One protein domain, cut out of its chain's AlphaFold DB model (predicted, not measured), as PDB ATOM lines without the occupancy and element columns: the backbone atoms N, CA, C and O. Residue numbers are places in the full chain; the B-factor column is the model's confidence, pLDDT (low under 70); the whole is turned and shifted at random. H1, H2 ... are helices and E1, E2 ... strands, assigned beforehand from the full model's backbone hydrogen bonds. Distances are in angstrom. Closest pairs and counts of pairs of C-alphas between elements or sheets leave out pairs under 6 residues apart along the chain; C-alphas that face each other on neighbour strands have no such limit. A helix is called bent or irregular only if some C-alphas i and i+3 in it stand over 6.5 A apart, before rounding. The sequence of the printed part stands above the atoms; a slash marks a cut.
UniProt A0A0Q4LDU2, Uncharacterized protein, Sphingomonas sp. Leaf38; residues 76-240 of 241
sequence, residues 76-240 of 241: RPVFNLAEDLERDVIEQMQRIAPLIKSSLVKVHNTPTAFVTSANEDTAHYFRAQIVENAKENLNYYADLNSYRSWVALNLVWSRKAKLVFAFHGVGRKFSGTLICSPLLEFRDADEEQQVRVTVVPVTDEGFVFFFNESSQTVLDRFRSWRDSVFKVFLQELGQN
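Overview. This is residues 76 to 240 of the 241 residues of an uncharacterized protein of Sphingomonas sp. Leaf38 (UniProt A0A0Q4LDU2). A twisted antiparallel sheet of six strands curls round the short helix H2, while two long helices, H1 and H3, run side by side the same way over its other face. H1 covers the E1 and E2 part of the sheet, and H3 runs over E4. The 165 printed residues include three named helices and six named strands, in the order H1 E1 H2 E2 E3 E4 E5 E6 H3; the class is mixed, helices and strands. The sheet is branched at E4, which has three neighbours. The whole is compact, with a radius of gyration of the C-alphas of 15.9 A and spans of 49 by 33 by 30 A.

Along the chain. The sheet holds E1, residues 112 to 117; E2, residues 142 to 156, 28.5 A long; E3, residues 160 to 170, 29.2 A; E4, residues 177 to 189, 37.5 A, beginning at C-alpha 177 (55.388, 61.216, 45.095); E5, residues 195 to 201, 19.5 A; and E6, residues 207 to 210. E2 bends by 119 degrees at residue 146 and E3 by 51 degrees at residue 167. H1, residues 76 to 104, is 40.6 A long and begins at C-alpha 76 (56.707, 66.872, 35.040). It has a kink of 34 degrees near residue 98 and is only just irregular, with C-alphas 95 and 98 6.9 A apart. H2 is residues 127 to 136. H3, residues 215 to 239, is 35.9 A long and ends at C-alpha 239 (39.061, 30.700, 42.628).

Arrangement. E2, E3, E4 and E5 form a meander, each strand the antiparallel neighbour of the one before, and successive pairs are hairpins. N 151 and O 165 join E2 to E3 within hydrogen-bond range at 2.9 A, N 164 and O 183 join E3 to E4 at 2.8 A, and N 186 and O 198 join E4 to E5 at 2.9 A. E1 is antiparallel to E2, with N 114 and O 154 at 3.0 A. E5 and E6 lie on one side of E4, beside residues 183 to 189 and 177 to 180, and E3 on the other; N 180 and O 207 are 2.8 A apart. H1 is on the sheet, its closest C-alphas to E1 being Ala 97 and Ala 113, 5.4 A. H3 is on it at a height of 9.2 A, over E4 and along the strands, at 16 degrees on the local plane. H1 touches H3 with residues 81 to 89 alone, closest at the C-alphas of Leu 81 and Ser 215, 6.4 A, at a shallow tilt of 31 degrees. H2 is on the sheet, with Val 131 and Ala 142 its closest C-alphas to E2, 5.9 A; it is apart from H1 and H3. Every O i to N i+4 pair is within hydrogen-bond range in H2 and H3, and 23 of 25 in H1.

Size, cuts and confidence. The C-alphas farthest apart, those of Glu 192 and Ser 214, are 51.7 A apart. The printed part has no cut and no long link. Its mean pLDDT is 90.9, and residues 172 to 173 are under 70.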
ATOM      1  N   ARG A  76      56.928  67.520  36.342       74.25
ATOM      2  CA  ARG A  76      56.707  66.872  35.040       74.25
ATOM      3  C   ARG A  76      57.512  65.577  34.821       74.25
ATOM      4  O   ARG A  76      56.935  64.635  34.281       74.25
ATOM      5  N   PRO A  77      58.782  65.448  35.265       81.81
ATOM      6  CA  PRO A  77      59.518  64.190  35.126       81.81
ATOM      7  C   PRO A  77      58.836  62.979  35.786       81.81
ATOM      8  O   PRO A  77      58.918  61.880  35.244       81.81
ATOM      9  N   VAL A  78      58.128  63.159  36.910       84.88
ATOM     10  CA  VAL A  78      57.433  62.048  37.587       84.88
ATOM     11  C   VAL A  78      56.182  61.603  36.831       84.88
ATOM     12  O   VAL A  78      55.828  60.429  36.878       84.88
ATOM     13  N   PHE A  79      55.542  62.514  36.093       90.19
ATOM     14  CA  PHE A  79      54.397  62.192  35.238       90.19
ATOM     15  C   PHE A  79      54.837  61.404  34.006       90.19
ATOM     16  O   PHE A  79      54.232  60.384  33.703       90.19
ATOM     17  N   ASN A  80      55.957  61.786  33.384       90.81
ATOM     18  CA  ASN A  80      56.545  61.005  32.291       90.81
ATOM     19  C   ASN A  80      56.906  59.582  32.750       90.81
ATOM     20  O   ASN A  80      56.678  58.612  32.037       90.81
ATOM     21  N   LEU A  81      57.446  59.450  33.968       91.94
ATOM     22  CA  LEU A  81      57.733  58.141  34.543       91.94
ATOM     23  C   LEU A  81      56.448  57.326  34.749       91.94
ATOM     24  O   LEU A  81      56.429  56.147  34.419       91.94
ATOM     25  N   ALA A  82      55.365  57.941  35.234       94.75
ATOM     26  CA  ALA A  82      54.071  57.270  35.350       94.75
ATOM     27  C   ALA A  82      53.549  56.776  33.990       94.75
ATOM     28  O   ALA A  82      53.154  55.619  33.885       94.75
ATOM     29  N   GLU A  83      53.652  57.590  32.937       95.12
ATOM     30  CA  GLU A  83      53.281  57.203  31.568       95.12
ATOM     31  C   GLU A  83      54.111  56.017  31.044       95.12
ATOM     32  O   GLU A  83      53.587  55.127  30.366       95.12
ATOM     33  N   ASP A  84      55.403  55.961  31.377       95.44
ATOM     34  CA  ASP A  84      56.265  54.828  31.034       95.44
ATOM     35  C   ASP A  84      55.836  53.541  31.753       95.44
ATOM     36  O   ASP A  84      55.794  52.472  31.133       95.44
ATOM     37  N   LEU A  85      55.478  53.634  33.039       97.75
ATOM     38  CA  LEU A  85      54.952  52.502  33.807       97.75
ATOM     39  C   LEU A  85      53.575  52.061  33.288       97.75
ATOM     40  O   LEU A  85      53.308  50.865  33.182       97.75
ATOM     41  N   GLU A  86      52.705  52.998  32.913       98.06
ATOM     42  CA  GLU A  86      51.403  52.707  32.305       98.06
ATOM     43  C   GLU A  86      51.544  51.948  30.993       98.06
ATOM     44  O   GLU A  86      50.874  50.932  30.793       98.06
ATOM     45  N   ARG A  87      52.450  52.395  30.118       98.12
ATOM     46  CA  ARG A  87      52.741  51.713  28.855       98.12
ATOM     47  C   ARG A  87      53.212  50.280  29.094       98.12
ATOM     48  O   ARG A  87      52.736  49.363  28.429       98.12
ATOM     49  N   ASP A  88      54.076  50.074  30.084       98.31
ATOM     50  CA  ASP A  88      54.546  48.747  30.483       98.31
ATOM     51  C   ASP A  88      53.400  47.842  30.994       98.31
ATOM     52  O   ASP A  88      53.328  46.666  30.617       98.31
ATOM     53  N   VAL A  89      52.447  48.380  31.770       98.62
ATOM     54  CA  VAL A  89      51.230  47.645  32.176       98.62
ATOM     55  C   VAL A  89      50.349  47.316  30.974       98.62
ATOM     56  O   VAL A  89      49.898  46.176  30.858       98.62
ATOM     57  N   ILE A  90      50.103  48.280  30.079       98.69
ATOM     58  CA  ILE A  90      49.284  48.084  28.872       98.69
ATOM     59  C   ILE A  90      49.858  46.945  28.034       98.69
ATOM     60  O   ILE A  90      49.128  46.012  27.699       98.69
ATOM     61  N   GLU A  91      51.158  46.988  27.740       98.50
ATOM     62  CA  GLU A  91      51.830  45.950  26.960       98.50
ATOM     63  C   GLU A  91      51.677  44.575  27.610       98.50
ATOM     64  O   GLU A  91      51.343  43.598  26.936       98.50
ATOM     65  N   GLN A  92      51.884  44.480  28.924       98.25
ATOM     66  CA  GLN A  92      51.765  43.206  29.622       98.25
ATOM     67  C   GLN A  92      50.321  42.698  29.657       98.25
ATOM     68  O   GLN A  92      50.081  41.520  29.382       98.25
ATOM     69  N   MET A  93      49.346  43.568  29.929       98.56
ATOM     70  CA  MET A  93      47.927  43.212  29.905       98.56
ATOM     71  C   MET A  93      47.486  42.743  28.516       98.56
ATOM     72  O   MET A  93      46.766  41.752  28.404       98.56
ATOM     73  N   GLN A  94      47.949  43.405  27.454       98.50
ATOM     74  CA  GLN A  94      47.669  43.010  26.073       98.50
ATOM     75  C   GLN A  94      48.263  41.636  25.735       98.50
ATOM     76  O   GLN A  94      47.624  40.862  25.025       98.50
ATOM     77  N   ARG A  95      49.442  41.297  26.278       97.88
ATOM     78  CA  ARG A  95      50.050  39.964  26.117       97.88
ATOM     79  C   ARG A  95      49.251  38.868  26.832       97.88
ATOM     80  O   ARG A  95      49.064  37.794  26.264       97.88
ATOM     81  N   ILE A  96      48.766  39.114  28.053       97.25
ATOM     82  CA  ILE A  96      48.079  38.081  28.857       97.25
ATOM     83  C   ILE A  96      46.577  37.956  28.563       97.25
ATOM     84  O   ILE A  96      46.019  36.871  28.721       97.25
ATOM     85  N   ALA A  97      45.909  39.022  28.113       97.94
ATOM     86  CA  ALA A  97      44.475  39.026  27.814       97.94
ATOM     87  C   ALA A  97      44.018  37.872  26.893       97.94
ATOM     88  O   ALA A  97      43.057  37.183  27.255       97.94
ATOM     89  N   PRO A  98      44.674  37.579  25.747       97.44
ATOM     90  CA  PRO A  98      44.276  36.452  24.901       97.44
ATOM     91  C   PRO A  98      44.475  35.085  25.581       97.44
ATOM     92  O   PRO A  98      43.691  34.164  25.336       97.44
ATOM     93  N   LEU A  99      45.472  34.947  26.461       96.88
ATOM     94  CA  LEU A  99      45.730  33.713  27.217       96.88
ATOM     95  C   LEU A  99      44.634  33.466  28.262       96.88
ATOM     96  O   LEU A  99      44.107  32.356  28.377       96.88
ATOM     97  N   ILE A 100      44.237  34.524  28.975       96.44
ATOM     98  CA  ILE A 100      43.120  34.488  29.924       96.44
ATOM     99  C   ILE A 100      41.823  34.169  29.182       96.44
ATOM    100  O   ILE A 100      41.126  33.231  29.561       96.44
ATOM    101  N   LYS A 101      41.529  34.866  28.075       96.69
ATOM    102  CA  LYS A 101      40.339  34.601  27.253       96.69
ATOM    103  C   LYS A 101      40.264  33.136  26.824       96.69
ATOM    104  O   LYS A 101      39.219  32.516  26.983       96.69
ATOM    105  N   SER A 102      41.368  32.578  26.327       95.12
ATOM    106  CA  SER A 102      41.444  31.170  25.902       95.12
ATOM    107  C   SER A 102      41.175  30.193  27.049       95.12
ATOM    108  O   SER A 102      40.608  29.123  26.836       95.12
ATOM    109  N   SER A 103      41.546  30.567  28.273       94.44
ATOM    110  CA  SER A 103      41.255  29.783  29.475       94.44
ATOM    111  C   SER A 103      39.779  29.890  29.869       94.44
ATOM    112  O   SER A 103      39.153  28.871  30.154       94.44
ATOM    113  N   LEU A 104      39.196  31.091  29.789       94.00
ATOM    114  CA  LEU A 104      37.784  31.345  30.095       94.00
ATOM    115  C   LEU A 104      36.812  30.674  29.109       94.00
ATOM    116  O   LEU A 104      35.681  30.377  29.480       94.00
ATOM    117  N   VAL A 105      37.236  30.379  27.873       94.50
ATOM    118  CA  VAL A 105      36.392  29.651  26.896       94.50
ATOM    119  C   VAL A 105      36.006  28.258  27.408       94.50
ATOM    120  O   VAL A 105      34.971  27.721  27.031       94.50
ATOM    121  N   LYS A 106      36.803  27.675  28.310       91.44
ATOM    122  CA  LYS A 106      36.506  26.369  28.916       91.44
ATOM    123  C   LYS A 106      35.347  26.413  29.914       91.44
ATOM    124  O   LYS A 106      34.802  25.360  30.224       91.44
ATOM    125  N   VAL A 107      34.998  27.597  30.423       90.12
ATOM    126  CA  VAL A 107      33.938  27.789  31.429       90.12
ATOM    127  C   VAL A 107      32.738  28.573  30.890       90.12
ATOM    128  O   VAL A 107      31.656  28.506  31.464       90.12
ATOM    129  N   HIS A 108      32.890  29.303  29.781       92.69
ATOM    130  CA  HIS A 108      31.824  30.106  29.187       92.69
ATOM    131  C   HIS A 108      31.958  30.174  27.658       92.69
ATOM    132  O   HIS A 108      33.066  30.232  27.133       92.69
ATOM    133  N   ASN A 109      30.838  30.228  26.930       87.56
ATOM    134  CA  ASN A 109      30.839  30.151  25.459       87.56
ATOM    135  C   ASN A 109      31.386  31.413  24.771       87.56
ATOM    136  O   ASN A 109      31.971  31.333  23.693       87.56
ATOM    137  N   THR A 110      31.191  32.589  25.371       93.44
ATOM    138  CA  THR A 110      31.542  33.881  24.750       93.44
ATOM    139  C   THR A 110      32.271  34.825  25.714       93.44
ATOM    140  O   THR A 110      31.769  35.914  26.000       93.44
ATOM    141  N   PRO A 111      33.426  34.434  26.283       96.19
ATOM    142  CA  PRO A 111      34.152  35.298  27.194       96.19
ATOM    143  C   PRO A 111      34.866  36.419  26.431       96.19
ATOM    144  O   PRO A 111      35.328  36.246  25.297       96.19
ATOM    145  N   THR A 112      35.021  37.567  27.079       97.44
ATOM    146  CA  THR A 112      35.802  38.693  26.560       97.44
ATOM    147  C   THR A 112      36.920  39.047  27.523       97.44
ATOM    148  O   THR A 112      36.701  39.070  28.732       97.44
ATOM    149  N   ALA A 113      38.088  39.375  26.977       98.00
ATOM    150  CA  ALA A 113      39.195  39.973  27.706       98.00
ATOM    151  C   ALA A 113      39.763  41.110  26.856       98.00
ATOM    152  O   ALA A 113      40.116  40.875  25.697       98.00
ATOM    153  N   PHE A 114      39.809  42.327  27.390       98.38
ATOM    154  CA  PHE A 114      40.317  43.490  26.660       98.38
ATOM    155  C   PHE A 114      40.871  44.555  27.603       98.38
ATOM    156  O   PHE A 114      40.462  44.661  28.759       98.38
ATOM    157  N   VAL A 115      41.807  45.352  27.093       98.56
ATOM    158  CA  VAL A 115      42.500  46.392  27.859       98.56
ATOM    159  C   VAL A 115      41.915  47.754  27.516       98.56
ATOM    160  O   VAL A 115      41.675  48.055  26.349       98.56
ATOM    161  N   THR A 116      41.698  48.575  28.534       98.31
ATOM    162  CA  THR A 116      41.329  49.991  28.415       98.31
ATOM    163  C   THR A 116      42.254  50.813  29.295       98.31
ATOM    164  O   THR A 116      42.685  50.323  30.335       98.31
ATOM    165  N   SER A 117      42.510  52.061  28.934       98.00
ATOM    166  CA  SER A 117      43.273  52.999  29.757       98.00
ATOM    167  C   SER A 117      42.532  54.322  29.882       98.00
ATOM    168  O   SER A 117      41.621  54.611  29.099       98.00
ATOM    169  N   ALA A 118      42.930  55.113  30.871       97.12
ATOM    170  CA  ALA A 118      42.439  56.461  31.043       97.12
ATOM    171  C   ALA A 118      42.729  57.325  29.808       97.12
ATOM    172  O   ALA A 118      43.725  57.163  29.104       97.12
ATOM    173  N   ASN A 119      41.841  58.282  29.591       94.31
ATOM    174  CA  ASN A 119      42.031  59.450  28.742       94.31
ATOM    175  C   ASN A 119      41.429  60.666  29.466       94.31
ATOM    176  O   ASN A 119      40.929  60.531  30.588       94.31
ATOM    177  N   GLU A 120      41.453  61.839  28.835       90.31
ATOM    178  CA  GLU A 120      40.946  63.085  29.431       90.31
ATOM    179  C   GLU A 120      39.508  62.948  29.963       90.31
ATOM    180  O   GLU A 120      39.219  63.367  31.088       90.31
ATOM    181  N   ASP A 121      38.641  62.257  29.221       93.38
ATOM    182  CA  ASP A 121      37.234  62.071  29.580       93.38
ATOM    183  C   ASP A 121      37.020  61.003  30.655       93.38
ATOM    184  O   ASP A 121      36.059  61.065  31.415       93.38
ATOM    185  N   THR A 122      37.897  60.004  30.751       95.44
ATOM    186  CA  THR A 122      37.654  58.789  31.551       95.44
ATOM    187  C   THR A 122      38.579  58.641  32.758       95.44
ATOM    188  O   THR A 122      38.372  57.762  33.599       95.44
ATOM    189  N   ALA A 123      39.556  59.535  32.936       93.69
ATOM    190  CA  ALA A 123      40.493  59.510  34.063       93.69
ATOM    191  C   ALA A 123      39.808  59.520  35.447       93.69
ATOM    192  O   ALA A 123      40.400  59.108  36.440       93.69
ATOM    193  N   HIS A 124      38.555  59.975  35.533       92.56
ATOM    194  CA  HIS A 124      37.785  60.041  36.778       92.56
ATOM    195  C   HIS A 124      37.005  58.755  37.125       92.56
ATOM    196  O   HIS A 124      36.495  58.651  38.241       92.56
ATOM    197  N   TYR A 125      36.907  57.780  36.213       93.94
ATOM    198  CA  TYR A 125      35.979  56.641  36.326       93.94
ATOM    199  C   TYR A 125      36.177  55.771  37.574       93.94
ATOM    200  O   TYR A 125      35.196  55.302  38.144       93.94
ATOM    201  N   PHE A 126      37.418  55.582  38.027       94.44
ATOM    202  CA  PHE A 126      37.738  54.745  39.191       94.44
ATOM    203  C   PHE A 126      37.939  55.539  40.487       94.44
ATOM    204  O   PHE A 126      38.486  55.019  41.455       94.44
ATOM    205  N   ARG A 127      37.522  56.813  40.537       94.88
ATOM    206  CA  ARG A 127      37.780  57.698  41.686       94.88
ATOM    207  C   ARG A 127      37.354  57.083  43.022       94.88
ATOM    208  O   ARG A 127      38.120  57.150  43.977       94.88
ATOM    209  N   ALA A 128      36.151  56.517  43.091       93.44
ATOM    210  CA  ALA A 128      35.628  55.937  44.326       93.44
ATOM    211  C   ALA A 128      36.443  54.708  44.757       93.44
ATOM    212  O   ALA A 128      36.895  54.652  45.896       93.44
ATOM    213  N   GLN A 129      36.712  53.797  43.817       93.56
ATOM    214  CA  GLN A 129      37.476  52.570  44.052       93.56
ATOM    215  C   GLN A 129      38.912  52.874  44.484       93.56
ATOM    216  O   GLN A 129      39.437  52.221  45.377       93.56
ATOM    217  N   ILE A 130      39.545  53.888  43.885       94.62
ATOM    218  CA  ILE A 130      40.902  54.298  44.256       94.62
ATOM    219  C   ILE A 130      40.932  54.845  45.686       94.62
ATOM    220  O   ILE A 130      41.808  54.478  46.462       94.62
ATOM    221  N   VAL A 131      39.977  55.708  46.049       93.31
ATOM    222  CA  VAL A 131      39.898  56.275  47.406       93.31
ATOM    223  C   VAL A 131      39.627  55.187  48.443       93.31
ATOM    224  O   VAL A 131      40.256  55.191  49.500       93.31
ATOM    225  N   GLU A 132      38.722  54.259  48.142       93.06
ATOM    226  CA  GLU A 132      38.421  53.113  48.999       93.06
ATOM    227  C   GLU A 132      39.646  52.208  49.168       93.06
ATOM    228  O   GLU A 132      40.055  51.953  50.295       93.06
ATOM    229  N   ASN A 133      40.307  51.814  48.074       92.38
ATOM    230  CA  ASN A 133      41.500  50.967  48.128       92.38
ATOM    231  C   ASN A 133      42.647  51.625  48.911       92.38
ATOM    232  O   ASN A 133      43.292  50.985  49.740       92.38
ATOM    233  N   ALA A 134      42.877  52.921  48.680       88.62
ATOM    234  CA  ALA A 134      43.890  53.687  49.396       88.62
ATOM    235  C   ALA A 134      43.626  53.711  50.905       88.62
ATOM    236  O   ALA A 134      44.552  53.531  51.691       88.62
ATOM    237  N   LYS A 135      42.368  53.910  51.312       88.50
ATOM    238  CA  LYS A 135      41.986  54.033  52.719       88.50
ATOM    239  C   LYS A 135      41.930  52.685  53.435       88.50
ATOM    240  O   LYS A 135      42.487  52.566  54.520       88.50
ATOM    241  N   GLU A 136      41.243  51.712  52.849       88.44
ATOM    242  CA  GLU A 136      40.886  50.460  53.524       88.44
ATOM    243  C   GLU A 136      41.975  49.386  53.389       88.44
ATOM    244  O   GLU A 136      42.150  48.593  54.308       88.44
ATOM    245  N   ASN A 137      42.742  49.381  52.287       84.69
ATOM    246  CA  ASN A 137      43.692  48.296  51.998       84.69
ATOM    247  C   ASN A 137      45.161  48.728  52.068       84.69
ATOM    248  O   ASN A 137      46.010  47.939  52.463       84.69
ATOM    249  N   LEU A 138      45.473  49.973  51.694       81.75
ATOM    250  CA  LEU A 138      46.860  50.452  51.575       81.75
ATOM    251  C   LEU A 138      47.223  51.560  52.578       81.75
ATOM    252  O   LEU A 138      48.360  52.027  52.604       81.75
ATOM    253  N   ASN A 139      46.264  51.979  53.406       85.06
ATOM    254  CA  ASN A 139      46.428  52.914  54.519       85.06
ATOM    255  C   ASN A 139      47.086  54.270  54.158       85.06
ATOM    256  O   ASN A 139      48.001  54.742  54.838       85.06
ATOM    257  N   TYR A 140      46.611  54.935  53.098       83.38
ATOM    258  CA  TYR A 140      47.043  56.287  52.719       83.38
ATOM    259  C   TYR A 140      45.901  57.156  52.159       83.38
ATOM    260  O   TYR A 140      44.776  56.709  51.944       83.38
ATOM    261  N   TYR A 141      46.187  58.443  51.926       84.00
ATOM    262  CA  TYR A 141      45.265  59.375  51.262       84.00
ATOM    263  C   TYR A 141      45.607  59.511  49.778       84.00
ATOM    264  O   TYR A 141      46.729  59.888  49.453       84.00
ATOM    265  N   ALA A 142      44.644  59.268  48.891       88.19
ATOM    266  CA  ALA A 142      44.827  59.446  47.454       88.19
ATOM    267  C   ALA A 142      44.699  60.924  47.030       88.19
ATOM    268  O   ALA A 142      43.653  61.547  47.238       88.19
ATOM    269  N   ASP A 143      45.729  61.463  46.374       87.44
ATOM    270  CA  ASP A 143      45.675  62.740  45.657       87.44
ATOM    271  C   ASP A 143      45.372  62.489  44.178       87.44
ATOM    272  O   ASP A 143      46.242  62.145  43.380       87.44
ATOM    273  N   LEU A 144      44.104  62.677  43.818       91.00
ATOM    274  CA  LEU A 144      43.600  62.501  42.454       91.00
ATOM    275  C   LEU A 144      43.521  63.818  41.672       91.00
ATOM    276  O   LEU A 144      43.006  63.835  40.550       91.00
ATOM    277  N   ASN A 145      43.951  64.928  42.275       86.38
ATOM    278  CA  ASN A 145      43.879  66.252  41.668       86.38
ATOM    279  C   ASN A 145      45.171  66.588  40.926       86.38
ATOM    280  O   ASN A 145      45.103  67.189  39.860       86.38
ATOM    281  N   SER A 146      46.325  66.198  41.474       84.69
ATOM    282  CA  SER A 146      47.623  66.498  40.860       84.69
ATOM    283  C   SER A 146      47.978  65.581  39.696       84.69
ATOM    284  O   SER A 146      48.503  66.054  38.695       84.69
ATOM    285  N   TYR A 147      47.676  64.292  39.813       89.25
ATOM    286  CA  TYR A 147      47.838  63.321  38.739       89.25
ATOM    287  C   TYR A 147      46.864  62.175  38.963       89.25
ATOM    288  O   TYR A 147      46.675  61.732  40.098       89.25
ATOM    289  N   ARG A 148      46.243  61.700  37.887       94.00
ATOM    290  CA  ARG A 148      45.441  60.481  37.909       94.00
ATOM    291  C   ARG A 148      45.438  59.837  36.535       94.00
ATOM    292  O   ARG A 148      45.163  60.497  35.538       94.00
ATOM    293  N   SER A 149      45.665  58.541  36.516       97.69
ATOM    294  CA  SER A 149      45.488  57.700  35.346       97.69
ATOM    295  C   SER A 149      45.213  56.273  35.803       97.69
ATOM    296  O   SER A 149      45.316  55.941  36.990       97.69
ATOM    297  N   TRP A 150      44.807  55.423  34.875       98.38
ATOM    298  CA  TRP A 150      44.552  54.021  35.149       98.38
ATOM    299  C   TRP A 150      44.693  53.178  33.886       98.38
ATOM    300  O   TRP A 150      44.425  53.631  32.774       98.38
ATOM    301  N   VAL A 151      45.040  51.909  34.081       98.69
ATOM    302  CA  VAL A 151      45.002  50.866  33.053       98.69
ATOM    303  C   VAL A 151      44.188  49.701  33.597       98.69
ATOM    304  O   VAL A 151      44.432  49.243  34.711       98.69
ATOM    305  N   ALA A 152      43.208  49.228  32.835       98.56
ATOM    306  CA  ALA A 152      42.288  48.182  33.255       98.56
ATOM    307  C   ALA A 152      42.246  47.022  32.256       98.56
ATOM    308  O   ALA A 152      41.974  47.216  31.069       98.56
ATOM    309  N   LEU A 153      42.430  45.803  32.764       98.75
ATOM    310  CA  LEU A 153      42.085  44.567  32.073       98.75
ATOM    311  C   LEU A 153      40.645  44.201  32.432       98.75
ATOM    312  O   LEU A 153      40.353  43.859  33.576       98.75
ATOM    313  N   ASN A 154      39.754  44.260  31.448       98.31
ATOM    314  CA  ASN A 154      38.336  43.960  31.593       98.31
ATOM    315  C   ASN A 154      38.069  42.520  31.176       98.31
ATOM    316  O   ASN A 154      38.411  42.128  30.058       98.31
ATOM    317  N   LEU A 155      37.410  41.766  32.049       97.81
ATOM    318  CA  LEU A 155      37.010  40.386  31.825       97.81
ATOM    319  C   LEU A 155      35.494  40.249  31.946       97.81
ATOM    320  O   LEU A 155      34.882  40.766  32.883       97.81
ATOM    321  N   VAL A 156      34.895  39.520  31.008       95.56
ATOM    322  CA  VAL A 156      33.484  39.126  31.065       95.56
ATOM    323  C   VAL A 156      33.378  37.655  30.705       95.56
ATOM    324  O   VAL A 156      33.878  37.234  29.664       95.56
ATOM    325  N   TRP A 157      32.721  36.887  31.561       92.88
ATOM    326  CA  TRP A 157      32.275  35.520  31.321       92.88
ATOM    327  C   TRP A 157      30.876  35.370  31.939       92.88
ATOM    328  O   TRP A 157      30.032  36.235  31.704       92.88
ATOM    329  N   SER A 158      30.620  34.338  32.746       88.75
ATOM    330  CA  SER A 158      29.440  34.285  33.623       88.75
ATOM    331  C   SER A 158      29.448  35.401  34.679       88.75
ATOM    332  O   SER A 158      28.390  35.761  35.191       88.75
ATOM    333  N   ARG A 159      30.621  35.984  34.970       91.12
ATOM    334  CA  ARG A 159      30.812  37.144  35.858       91.12
ATOM    335  C   ARG A 159      31.607  38.246  35.160       91.12
ATOM    336  O   ARG A 159      32.156  38.051  34.073       91.12
ATOM    337  N   LYS A 160      31.664  39.430  35.769       94.62
ATOM    338  CA  LYS A 160      32.491  40.548  35.295       94.62
ATOM    339  C   LYS A 160      33.588  40.829  36.307       94.62
ATOM    340  O   LYS A 160      33.296  40.986  37.490       94.62
ATOM    341  N   ALA A 161      34.821  40.960  35.834       96.62
ATOM    342  CA  ALA A 161      35.941  41.373  36.666       96.62
ATOM    343  C   ALA A 161      36.790  42.432  35.968       96.62
ATOM    344  O   ALA A 161      36.880  42.453  34.737       96.62
ATOM    345  N   LYS A 162      37.433  43.301  36.747       97.75
ATOM    346  CA  LYS A 162      38.448  44.223  36.235       97.75
ATOM    347  C   LYS A 162      39.653  44.253  37.151       97.75
ATOM    348  O   LYS A 162      39.515  44.567  38.328       97.75
ATOM    349  N   LEU A 163      40.826  43.989  36.590       98.50
ATOM    350  CA  LEU A 163      42.089  44.309  37.244       98.50
ATOM    351  C   LEU A 163      42.503  45.709  36.802       98.50
ATOM    352  O   LEU A 163      42.740  45.923  35.615       98.50
ATOM    353  N   VAL A 164      42.589  46.641  37.743       98.31
ATOM    354  CA  VAL A 164      42.902  48.048  37.492       98.31
ATOM    355  C   VAL A 164      44.225  48.386  38.163       98.31
ATOM    356  O   VAL A 164      44.360  48.189  39.362       98.31
ATOM    357  N   PHE A 165      45.182  48.922  37.411       98.69
ATOM    358  CA  PHE A 165      46.381  49.579  37.935       98.69
ATOM    359  C   PHE A 165      46.127  51.083  37.908       98.69
ATOM    360  O   PHE A 165      46.062  51.670  36.828       98.69
ATOM    361  N   ALA A 166      45.935  51.700  39.075       98.06
ATOM    362  CA  ALA A 166      45.654  53.128  39.182       98.06
ATOM    363  C   ALA A 166      46.901  53.912  39.597       98.06
ATOM    364  O   ALA A 166      47.510  53.612  40.620       98.06
ATOM    365  N   PHE A 167      47.234  54.961  38.851       97.62
ATOM    366  CA  PHE A 167      48.385  55.827  39.091       97.62
ATOM    367  C   PHE A 167      47.908  57.185  39.592       97.62
ATOM    368  O   PHE A 167      47.050  57.802  38.964       97.62
ATOM    369  N   HIS A 168      48.410  57.646  40.736       93.88
ATOM    370  CA  HIS A 168      47.994  58.924  41.322       93.88
ATOM    371  C   HIS A 168      48.976  59.442  42.376       93.88
ATOM    372  O   HIS A 168      49.934  58.761  42.740       93.88
ATOM    373  N   GLY A 169      48.755  60.667  42.856       88.38
ATOM    374  CA  GLY A 169      49.546  61.259  43.930       88.38
ATOM    375  C   GLY A 169      49.234  60.674  45.304       88.38
ATOM    376  O   GLY A 169      48.132  60.192  45.567       88.38
ATOM    377  N   VAL A 170      50.208  60.753  46.207       82.38
ATOM    378  CA  VAL A 170      50.053  60.333  47.606       82.38
ATOM    379  C   VAL A 170      49.929  61.549  48.519       82.38
ATOM    380  O   VAL A 170      50.694  62.508  48.421       82.38
ATOM    381  N   GLY A 171      49.003  61.476  49.471       74.81
ATOM    382  CA  GLY A 171      48.827  62.448  50.541       74.81
ATOM    383  C   GLY A 171      47.689  63.437  50.297       74.81
ATOM    384  O   GLY A 171      46.896  63.326  49.373       74.81
ATOM    385  N   ARG A 172      47.585  64.426  51.190       68.69
ATOM    386  CA  ARG A 172      46.569  65.496  51.092       68.69
ATOM    387  C   ARG A 172      47.002  66.651  50.188       68.69
ATOM    388  O   ARG A 172      46.177  67.488  49.831       68.69
ATOM    389  N   LYS A 173      48.301  66.743  49.906       68.25
ATOM    390  CA  LYS A 173      48.927  67.711  49.006       68.25
ATOM    391  C   LYS A 173      50.070  67.005  48.298       68.25
ATOM    392  O   LYS A 173      50.867  66.351  48.969       68.25
ATOM    393  N   PHE A 174      50.175  67.205  46.996       72.06
ATOM    394  CA  PHE A 174      51.223  66.590  46.203       72.06
ATOM    395  C   PHE A 174      52.631  67.005  46.645       72.06
ATOM    396  O   PHE A 174      52.971  68.190  46.695       72.06
ATOM    397  N   SER A 175      53.449  66.000  46.954       71.00
ATOM    398  CA  SER A 175      54.844  66.134  47.389       71.00
ATOM    399  C   SER A 175      55.862  65.740  46.313       71.00
ATOM    400  O   SER A 175      57.053  65.688  46.603       71.00
ATOM    401  N   GLY A 176      55.411  65.429  45.091       74.69
ATOM    402  CA  GLY A 176      56.252  64.815  44.054       74.69
ATOM    403  C   GLY A 176      56.395  63.296  44.179       74.69
ATOM    404  O   GLY A 176      57.324  62.715  43.623       74.69
ATOM    405  N   THR A 177      55.475  62.666  44.911       82.00
ATOM    406  CA  THR A 177      55.388  61.216  45.095       82.00
ATOM    407  C   THR A 177      54.151  60.692  44.385       82.00
ATOM    408  O   THR A 177      53.041  61.169  44.647       82.00
ATOM    409  N   LEU A 178      54.343  59.699  43.522       88.94
ATOM    410  CA  LEU A 178      53.257  58.956  42.897       88.94
ATOM    411  C   LEU A 178      53.233  57.516  43.401       88.94
ATOM    412  O   LEU A 178      54.227  56.983  43.896       88.94
ATOM    413  N   ILE A 179      52.069  56.897  43.262       92.44
ATOM    414  CA  ILE A 179      51.824  55.500  43.589       92.44
ATOM    415  C   ILE A 179      51.080  54.825  42.442       92.44
ATOM    416  O   ILE A 179      50.148  55.400  41.879       92.44
ATOM    417  N   CYS A 180      51.468  53.589  42.129       97.25
ATOM    418  CA  CYS A 180      50.615  52.642  41.430       97.25
ATOM    419  C   CYS A 180      49.907  51.757  42.462       97.25
ATOM    420  O   CYS A 180      50.542  50.999  43.196       97.25
ATOM    421  N   SER A 181      48.586  51.869  42.528       95.81
ATOM    422  CA  SER A 181      47.721  51.151  43.455       95.81
ATOM    423  C   SER A 181      46.799  50.231  42.657       95.81
ATOM    424  O   SER A 181      45.851  50.711  42.024       95.81
ATOM    425  N   PRO A 182      47.092  48.923  42.609       97.06
ATOM    426  CA  PRO A 182      46.281  47.988  41.867       97.06
ATOM    427  C   PRO A 182      45.086  47.529  42.707       97.06
ATOM    428  O   PRO A 182      45.175  47.394  43.929       97.06
ATOM    429  N   LEU A 183      43.966  47.268  42.041       95.38
ATOM    430  CA  LEU A 183      42.761  46.706  42.643       95.38
ATOM    431  C   LEU A 183      42.081  45.749  41.665       95.38
ATOM    432  O   LEU A 183      42.088  45.976  40.452       95.38
ATOM    433  N   LEU A 184      41.486  44.685  42.193       96.94
ATOM    434  CA  LEU A 184      40.622  43.785  41.439       96.94
ATOM    435  C   LEU A 184      39.178  44.046  41.859       96.94
ATOM    436  O   LEU A 184      38.853  43.910  43.031       96.94
ATOM    437  N   GLU A 185      38.303  44.409  40.925       95.12
ATOM    438  CA  GLU A 185      36.864  44.473  41.187       95.12
ATOM    439  C   GLU A 185      36.134  43.297  40.535       95.12
ATOM    440  O   GLU A 185      36.337  43.018  39.353       95.12
ATOM    441  N   PHE A 186      35.242  42.653  41.283       94.81
ATOM    442  CA  PHE A 186      34.197  41.784  40.746       94.81
ATOM    443  C   PHE A 186      32.873  42.543  40.735       94.81
ATOM    444  O   PHE A 186      32.551  43.265  41.681       94.81
ATOM    445  N   ARG A 187      32.112  42.398  39.649       91.62
ATOM    446  CA  ARG A 187      30.772  42.971  39.508       91.62
ATOM    447  C   ARG A 187      29.770  41.849  39.319       91.62
ATOM    448  O   ARG A 187      29.729  41.234  38.252       91.62
ATOM    449  N   ASP A 188      28.958  41.649  40.342       85.94
ATOM    450  CA  ASP A 188      27.898  40.651  40.371       85.94
ATOM    451  C   ASP A 188      26.537  41.356  40.325       85.94
ATOM    452  O   ASP A 188      26.387  42.461  40.850       85.94
ATOM    453  N   ALA A 189      25.559  40.739  39.667       78.25
ATOM    454  CA  ALA A 189      24.164  41.153  39.767       78.25
ATOM    455  C   ALA A 189      23.499  40.307  40.857       78.25
ATOM    456  O   ALA A 189      23.654  39.084  40.847       78.25
ATOM    457  N   ASP A 190      22.804  40.942  41.794       73.19
ATOM    458  CA  ASP A 190      21.994  40.222  42.775       73.19
ATOM    459  C   ASP A 190      20.631  39.789  42.197       73.19
ATOM    460  O   ASP A 190      20.331  40.005  41.018       73.19
ATOM    461  N   GLU A 191      19.808  39.140  43.028       70.88
ATOM    462  CA  GLU A 191      18.474  38.645  42.651       70.88
ATOM    463  C   GLU A 191      17.522  39.772  42.199       70.88
ATOM    464  O   GLU A 191      16.606  39.524  41.415       70.88
ATOM    465  N   GLU A 192      17.774  41.014  42.622       74.75
ATOM    466  CA  GLU A 192      17.025  42.217  42.238       74.75
ATOM    467  C   GLU A 192      17.667  42.968  41.054       74.75
ATOM    468  O   GLU A 192      17.235  44.066  40.698       74.75
ATOM    469  N   GLN A 193      18.683  42.378  40.411       70.31
ATOM    470  CA  GLN A 193      19.500  42.981  39.351       70.31
ATOM    471  C   GLN A 193      20.291  44.230  39.777       70.31
ATOM    472  O   GLN A 193      20.788  44.969  38.918       70.31
ATOM    473  N   GLN A 194      20.468  44.473  41.077       76.12
ATOM    474  CA  GLN A 194      21.380  45.511  41.541       76.12
ATOM    475  C   GLN A 194      22.827  45.038  41.385       76.12
ATOM    476  O   GLN A 194      23.173  43.877  41.611       76.12
ATOM    477  N   VAL A 195      23.698  45.953  40.954       80.44
ATOM    478  CA  VAL A 195      25.112  45.643  40.732       80.44
ATOM    479  C   VAL A 195      25.874  45.811  42.038       80.44
ATOM    480  O   VAL A 195      26.090  46.933  42.497       80.44
ATOM    481  N   ARG A 196      26.356  44.700  42.589       84.44
ATOM    482  CA  ARG A 196      27.298  44.698  43.705       84.44
ATOM    483  C   ARG A 196      28.724  44.730  43.169       84.44
ATOM    484  O   ARG A 196      29.114  43.887  42.363       84.44
ATOM    485  N   VAL A 197      29.505  45.705  43.630       86.44
ATOM    486  CA  VAL A 197      30.941  45.800  43.344       86.44
ATOM    487  C   VAL A 197      31.705  45.341  44.578       86.44
ATOM    488  O   VAL A 197      31.507  45.891  45.658       86.44
ATOM    489  N   THR A 198      32.566  44.341  44.414       88.06
ATOM    490  CA  THR A 198      33.463  43.862  45.471       88.06
ATOM    491  C   THR A 198      34.896  44.146  45.053       88.06
ATOM    492  O   THR A 198      35.313  43.686  43.991       88.06
ATOM    493  N   VAL A 199      35.637  44.895  45.870       88.38
ATOM    494  CA  VAL A 199      37.063  45.171  45.654       88.38
ATOM    495  C   VAL A 199      37.895  44.165  46.444       88.38
ATOM    496  O   VAL A 199      37.677  43.974  47.638       88.38
ATOM    497  N   VAL A 200      38.845  43.529  45.769       88.94
ATOM    498  CA  VAL A 200      39.775  42.548  46.324       88.94
ATOM    499  C   VAL A 200      41.196  43.117  46.224       88.94
ATOM    500  O   VAL A 200      41.617  43.510  45.125       88.94
ATOM    501  N   PRO A 201      41.945  43.189  47.339       85.12
ATOM    502  CA  PRO A 201      43.356  43.555  47.314       85.12
ATOM    503  C   PRO A 201      44.164  42.545  46.497       85.12
ATOM    504  O   PRO A 201      44.014  41.338  46.658       85.12
ATOM    505  N   VAL A 202      45.048  43.038  45.632       91.62
ATOM    506  CA  VAL A 202      45.966  42.205  44.826       91.62
ATOM    507  C   VAL A 202      47.436  42.453  45.171       91.62
ATOM    508  O   VAL A 202      48.341  41.981  44.485       91.62
ATOM    509  N   THR A 203      47.673  43.232  46.224       88.19
ATOM    510  CA  THR A 203      48.985  43.537  46.783       88.19
ATOM    511  C   THR A 203      48.829  44.038  48.216       88.19
ATOM    512  O   THR A 203      47.801  44.636  48.540       88.19
ATOM    513  N   ASP A 204      49.857  43.835  49.035       80.44
ATOM    514  CA  ASP A 204      49.927  44.373  50.398       80.44
ATOM    515  C   ASP A 204      50.425  45.829  50.412       80.44
ATOM    516  O   ASP A 204      50.124  46.590  51.327       80.44
ATOM    517  N   GLU A 205      51.172  46.238  49.378       79.50
ATOM    518  CA  GLU A 205      51.744  47.578  49.250       79.50
ATOM    519  C   GLU A 205      51.667  48.079  47.803       79.50
ATOM    520  O   GLU A 205      52.035  47.384  46.849       79.50
ATOM    521  N   GLY A 206      51.227  49.326  47.624       83.94
ATOM    522  CA  GLY A 206      51.282  49.979  46.320       83.94
ATOM    523  C   GLY A 206      52.715  50.338  45.924       83.94
ATOM    524  O   GLY A 206      53.575  50.588  46.768       83.94
ATOM    525  N   PHE A 207      52.977  50.402  44.622       92.50
ATOM    526  CA  PHE A 207      54.300  50.745  44.120       92.50
ATOM    527  C   PHE A 207      54.513  52.255  44.151       92.50
ATOM    528  O   PHE A 207      53.969  52.982  43.320       92.50
ATOM    529  N   VAL A 208      55.304  52.725  45.110       89.00
ATOM    530  CA  VAL A 208      55.646  54.143  45.263       89.00
ATOM    531  C   VAL A 208      56.897  54.479  44.456       89.00
ATOM    532  O   VAL A 208      57.875  53.729  44.484       89.00
ATOM    533  N   PHE A 209      56.868  55.620  43.768       83.94
ATOM    534  CA  PHE A 209      58.000  56.147  43.010       83.94
ATOM    535  C   PHE A 209      58.073  57.676  43.077       83.94
ATOM    536  O   PHE A 209      57.076  58.375  43.306       83.94
ATOM    537  N   PHE A 210      59.285  58.196  42.897       81.50
ATOM    538  CA  PHE A 210      59.626  59.598  43.109       81.50
ATOM    539  C   PHE A 210      60.238  60.239  41.860       81.50
ATOM    540  O   PHE A 210      60.841  59.583  41.015       81.50
ATOM    541  N   PHE A 211      60.126  61.566  41.770       72.75
ATOM    542  CA  PHE A 211      60.627  62.349  40.632       72.75
ATOM    543  C   PHE A 211      62.155  62.306  40.443       72.75
ATOM    544  O   PHE A 211      62.649  62.672  39.380       72.75
ATOM    545  N   ASN A 212      62.911  61.932  41.478       73.25
ATOM    546  CA  ASN A 212      64.374  61.965  41.502       73.25
ATOM    547  C   ASN A 212      65.024  60.583  41.315       73.25
ATOM    548  O   ASN A 212      66.240  60.459  41.464       73.25
ATOM    549  N   GLU A 213      64.237  59.553  41.005       73.50
ATOM    550  CA  GLU A 213      64.746  58.214  40.720       73.50
ATOM    551  C   GLU A 213      65.118  58.044  39.239       73.50
ATOM    552  O   GLU A 213      64.568  58.690  38.348       73.50
ATOM    553  N   SER A 214      66.055  57.134  38.958       85.06
ATOM    554  CA  SER A 214      66.388  56.744  37.583       85.06
ATOM    555  C   SER A 214      65.240  55.952  36.957       85.06
ATOM    556  O   SER A 214      64.867  54.901  37.483       85.06
ATOM    557  N   SER A 215      64.734  56.395  35.799       86.69
ATOM    558  CA  SER A 215      63.605  55.750  35.110       86.69
ATOM    559  C   SER A 215      63.821  54.254  34.876       86.69
ATOM    560  O   SER A 215      62.918  53.459  35.113       86.69
ATOM    561  N   GLN A 216      65.032  53.847  34.476       89.69
ATOM    562  CA  GLN A 216      65.341  52.437  34.222       89.69
ATOM    563  C   GLN A 216      65.255  51.600  35.506       89.69
ATOM    564  O   GLN A 216      64.660  50.527  35.519       89.69
ATOM    565  N   THR A 217      65.803  52.116  36.607       89.38
ATOM    566  CA  THR A 217      65.777  51.435  37.906       89.38
ATOM    567  C   THR A 217      64.355  51.292  38.443       89.38
ATOM    568  O   THR A 217      64.005  50.238  38.980       89.38
ATOM    569  N   VAL A 218      63.525  52.327  38.278       89.00
ATOM    570  CA  VAL A 218      62.109  52.274  38.661       89.00
ATOM    571  C   VAL A 218      61.368  51.246  37.816       89.00
ATOM    572  O   VAL A 218      60.657  50.417  38.377       89.00
ATOM    573  N   LEU A 219      61.577  51.242  36.498       94.62
ATOM    574  CA  LEU A 219      60.915  50.316  35.583       94.62
ATOM    575  C   LEU A 219      61.251  48.847  35.893       94.62
ATOM    576  O   LEU A 219      60.359  48.000  35.910       94.62
ATOM    577  N   ASP A 220      62.512  48.536  36.196       93.75
ATOM    578  CA  ASP A 220      62.930  47.165  36.511       93.75
ATOM    579  C   ASP A 220      62.316  46.662  37.829       93.75
ATOM    580  O   ASP A 220      61.799  45.542  37.897       93.75
ATOM    581  N   ARG A 221      62.290  47.509  38.869       94.69
ATOM    582  CA  ARG A 221      61.579  47.218  40.128       94.69
ATOM    583  C   ARG A 221      60.076  47.064  39.901       94.69
ATOM    584  O   ARG A 221      59.471  46.137  40.442       94.69
ATOM    585  N   PHE A 222      59.493  47.957  39.104       96.00
ATOM    586  CA  PHE A 222      58.068  47.967  38.805       96.00
ATOM    587  C   PHE A 222      57.638  46.671  38.133       96.00
ATOM    588  O   PHE A 222      56.661  46.074  38.565       96.00
ATOM    589  N   ARG A 223      58.390  46.182  37.142       97.81
ATOM    590  CA  ARG A 223      58.088  44.923  36.445       97.81
ATOM    591  C   ARG A 223      58.021  43.733  37.393       97.81
ATOM    592  O   ARG A 223      57.049  42.986  37.357       97.81
ATOM    593  N   SER A 224      59.008  43.601  38.279       93.19
ATOM    594  CA  SER A 224      59.038  42.526  39.281       93.19
ATOM    595  C   SER A 224      57.839  42.591  40.240       93.19
ATOM    596  O   SER A 224      57.165  41.589  40.499       93.19
ATOM    597  N   TRP A 225      57.513  43.793  40.724       96.25
ATOM    598  CA  TRP A 225      56.348  44.012  41.584       96.25
ATOM    599  C   TRP A 225      55.021  43.755  40.842       96.25
ATOM    600  O   TRP A 225      54.168  43.016  41.330       96.25
ATOM    601  N   ARG A 226      54.869  44.276  39.621       97.69
ATOM    602  CA  ARG A 226      53.699  44.109  38.745       97.69
ATOM    603  C   ARG A 226      53.437  42.636  38.435       97.69
ATOM    604  O   ARG A 226      52.288  42.200  38.437       97.69
ATOM    605  N   ASP A 227      54.484  41.850  38.203       95.56
ATOM    606  CA  ASP A 227      54.354  40.409  37.968       95.56
ATOM    607  C   ASP A 227      53.837  39.670  39.213       95.56
ATOM    608  O   ASP A 227      53.052  38.726  39.096       95.56
ATOM    609  N   SER A 228      54.184  40.148  40.412       93.50
ATOM    610  CA  SER A 228      53.619  39.639  41.668       93.50
ATOM    611  C   SER A 228      52.126  39.968  41.794       93.50
ATOM    612  O   SER A 228      51.344  39.094  42.165       93.50
ATOM    613  N   VAL A 229      51.706  41.171  41.384       96.56
ATOM    614  CA  VAL A 229      50.282  41.554  41.308       96.56
ATOM    615  C   VAL A 229      49.519  40.647  40.339       96.56
ATOM    616  O   VAL A 229      48.455  40.129  40.677       96.56
ATOM    617  N   PHE A 230      50.068  40.392  39.144       96.44
ATOM    618  CA  PHE A 230      49.442  39.483  38.177       96.44
ATOM    619  C   PHE A 230      49.312  38.059  38.711       96.44
ATOM    620  O   PHE A 230      48.306  37.402  38.445       96.44
ATOM    621  N   LYS A 231      50.295  37.578  39.476       95.06
ATOM    622  CA  LYS A 231      50.227  36.262  40.112       95.06
ATOM    623  C   LYS A 231      49.044  36.166  41.079       95.06
ATOM    624  O   LYS A 231      48.272  35.216  40.960       95.06
ATOM    625  N   VAL A 232      48.883  37.139  41.979       94.75
ATOM    626  CA  VAL A 232      47.759  37.179  42.933       94.75
ATOM    627  C   VAL A 232      46.432  37.272  42.184       94.75
ATOM    628  O   VAL A 232      45.537  36.465  42.408       94.75
ATOM    629  N   PHE A 233      46.336  38.170  41.203       96.50
ATOM    630  CA  PHE A 233      45.153  38.296  40.355       96.50
ATOM    631  C   PHE A 233      44.751  36.980  39.670       96.50
ATOM    632  O   PHE A 233      43.574  36.630  39.663       96.50
ATOM    633  N   LEU A 234      45.699  36.243  39.086       95.12
ATOM    634  CA  LEU A 234      45.399  34.975  38.413       95.12
ATOM    635  C   LEU A 234      44.958  33.888  39.399       95.12
ATOM    636  O   LEU A 234      44.118  33.058  39.048       95.12
ATOM    637  N   GLN A 235      45.496  33.893  40.623       95.19
ATOM    638  CA  GLN A 235      45.039  33.008  41.696       95.19
ATOM    639  C   GLN A 235      43.597  33.335  42.099       95.19
ATOM    640  O   GLN A 235      42.764  32.430  42.120       95.19
ATOM    641  N   GLU A 236      43.291  34.612  42.334       94.62
ATOM    642  CA  GLU A 236      41.941  35.085  42.662       94.62
ATOM    643  C   GLU A 236      40.939  34.781  41.544       94.62
ATOM    644  O   GLU A 236      39.842  34.283  41.801       94.62
ATOM    645  N   LEU A 237      41.324  35.005  40.285       93.88
ATOM    646  CA  LEU A 237      40.492  34.674  39.132       93.88
ATOM    647  C   LEU A 237      40.196  33.170  39.078       93.88
ATOM    648  O   LEU A 237      39.054  32.792  38.853       93.88
ATOM    649  N   GLY A 238      41.202  32.321  39.320       93.25
ATOM    650  CA  GLY A 238      41.050  30.865  39.331       93.25
ATOM    651  C   GLY A 238      40.086  30.349  40.403       93.25
ATOM    652  O   GLY A 238      39.388  29.367  40.165       93.25
ATOM    653  N   GLN A 239      40.012  31.021  41.554       92.69
ATOM    654  CA  GLN A 239      39.061  30.700  42.628       92.69
ATOM    655  C   GLN A 239      37.627  31.167  42.326       92.69
ATOM    656  O   GLN A 239      36.690  30.711  42.975       92.69
ATOM    657  N   ASN A 240      37.455  32.066  41.351       89.88
ATOM    658  CA  ASN A 240      36.198  32.756  41.048       89.88
ATOM    659  C   ASN A 240      35.637  32.455  39.643       89.88
ATOM    660  O   ASN A 240      34.756  33.195  39.190       89.88
TER     661      ASN A 240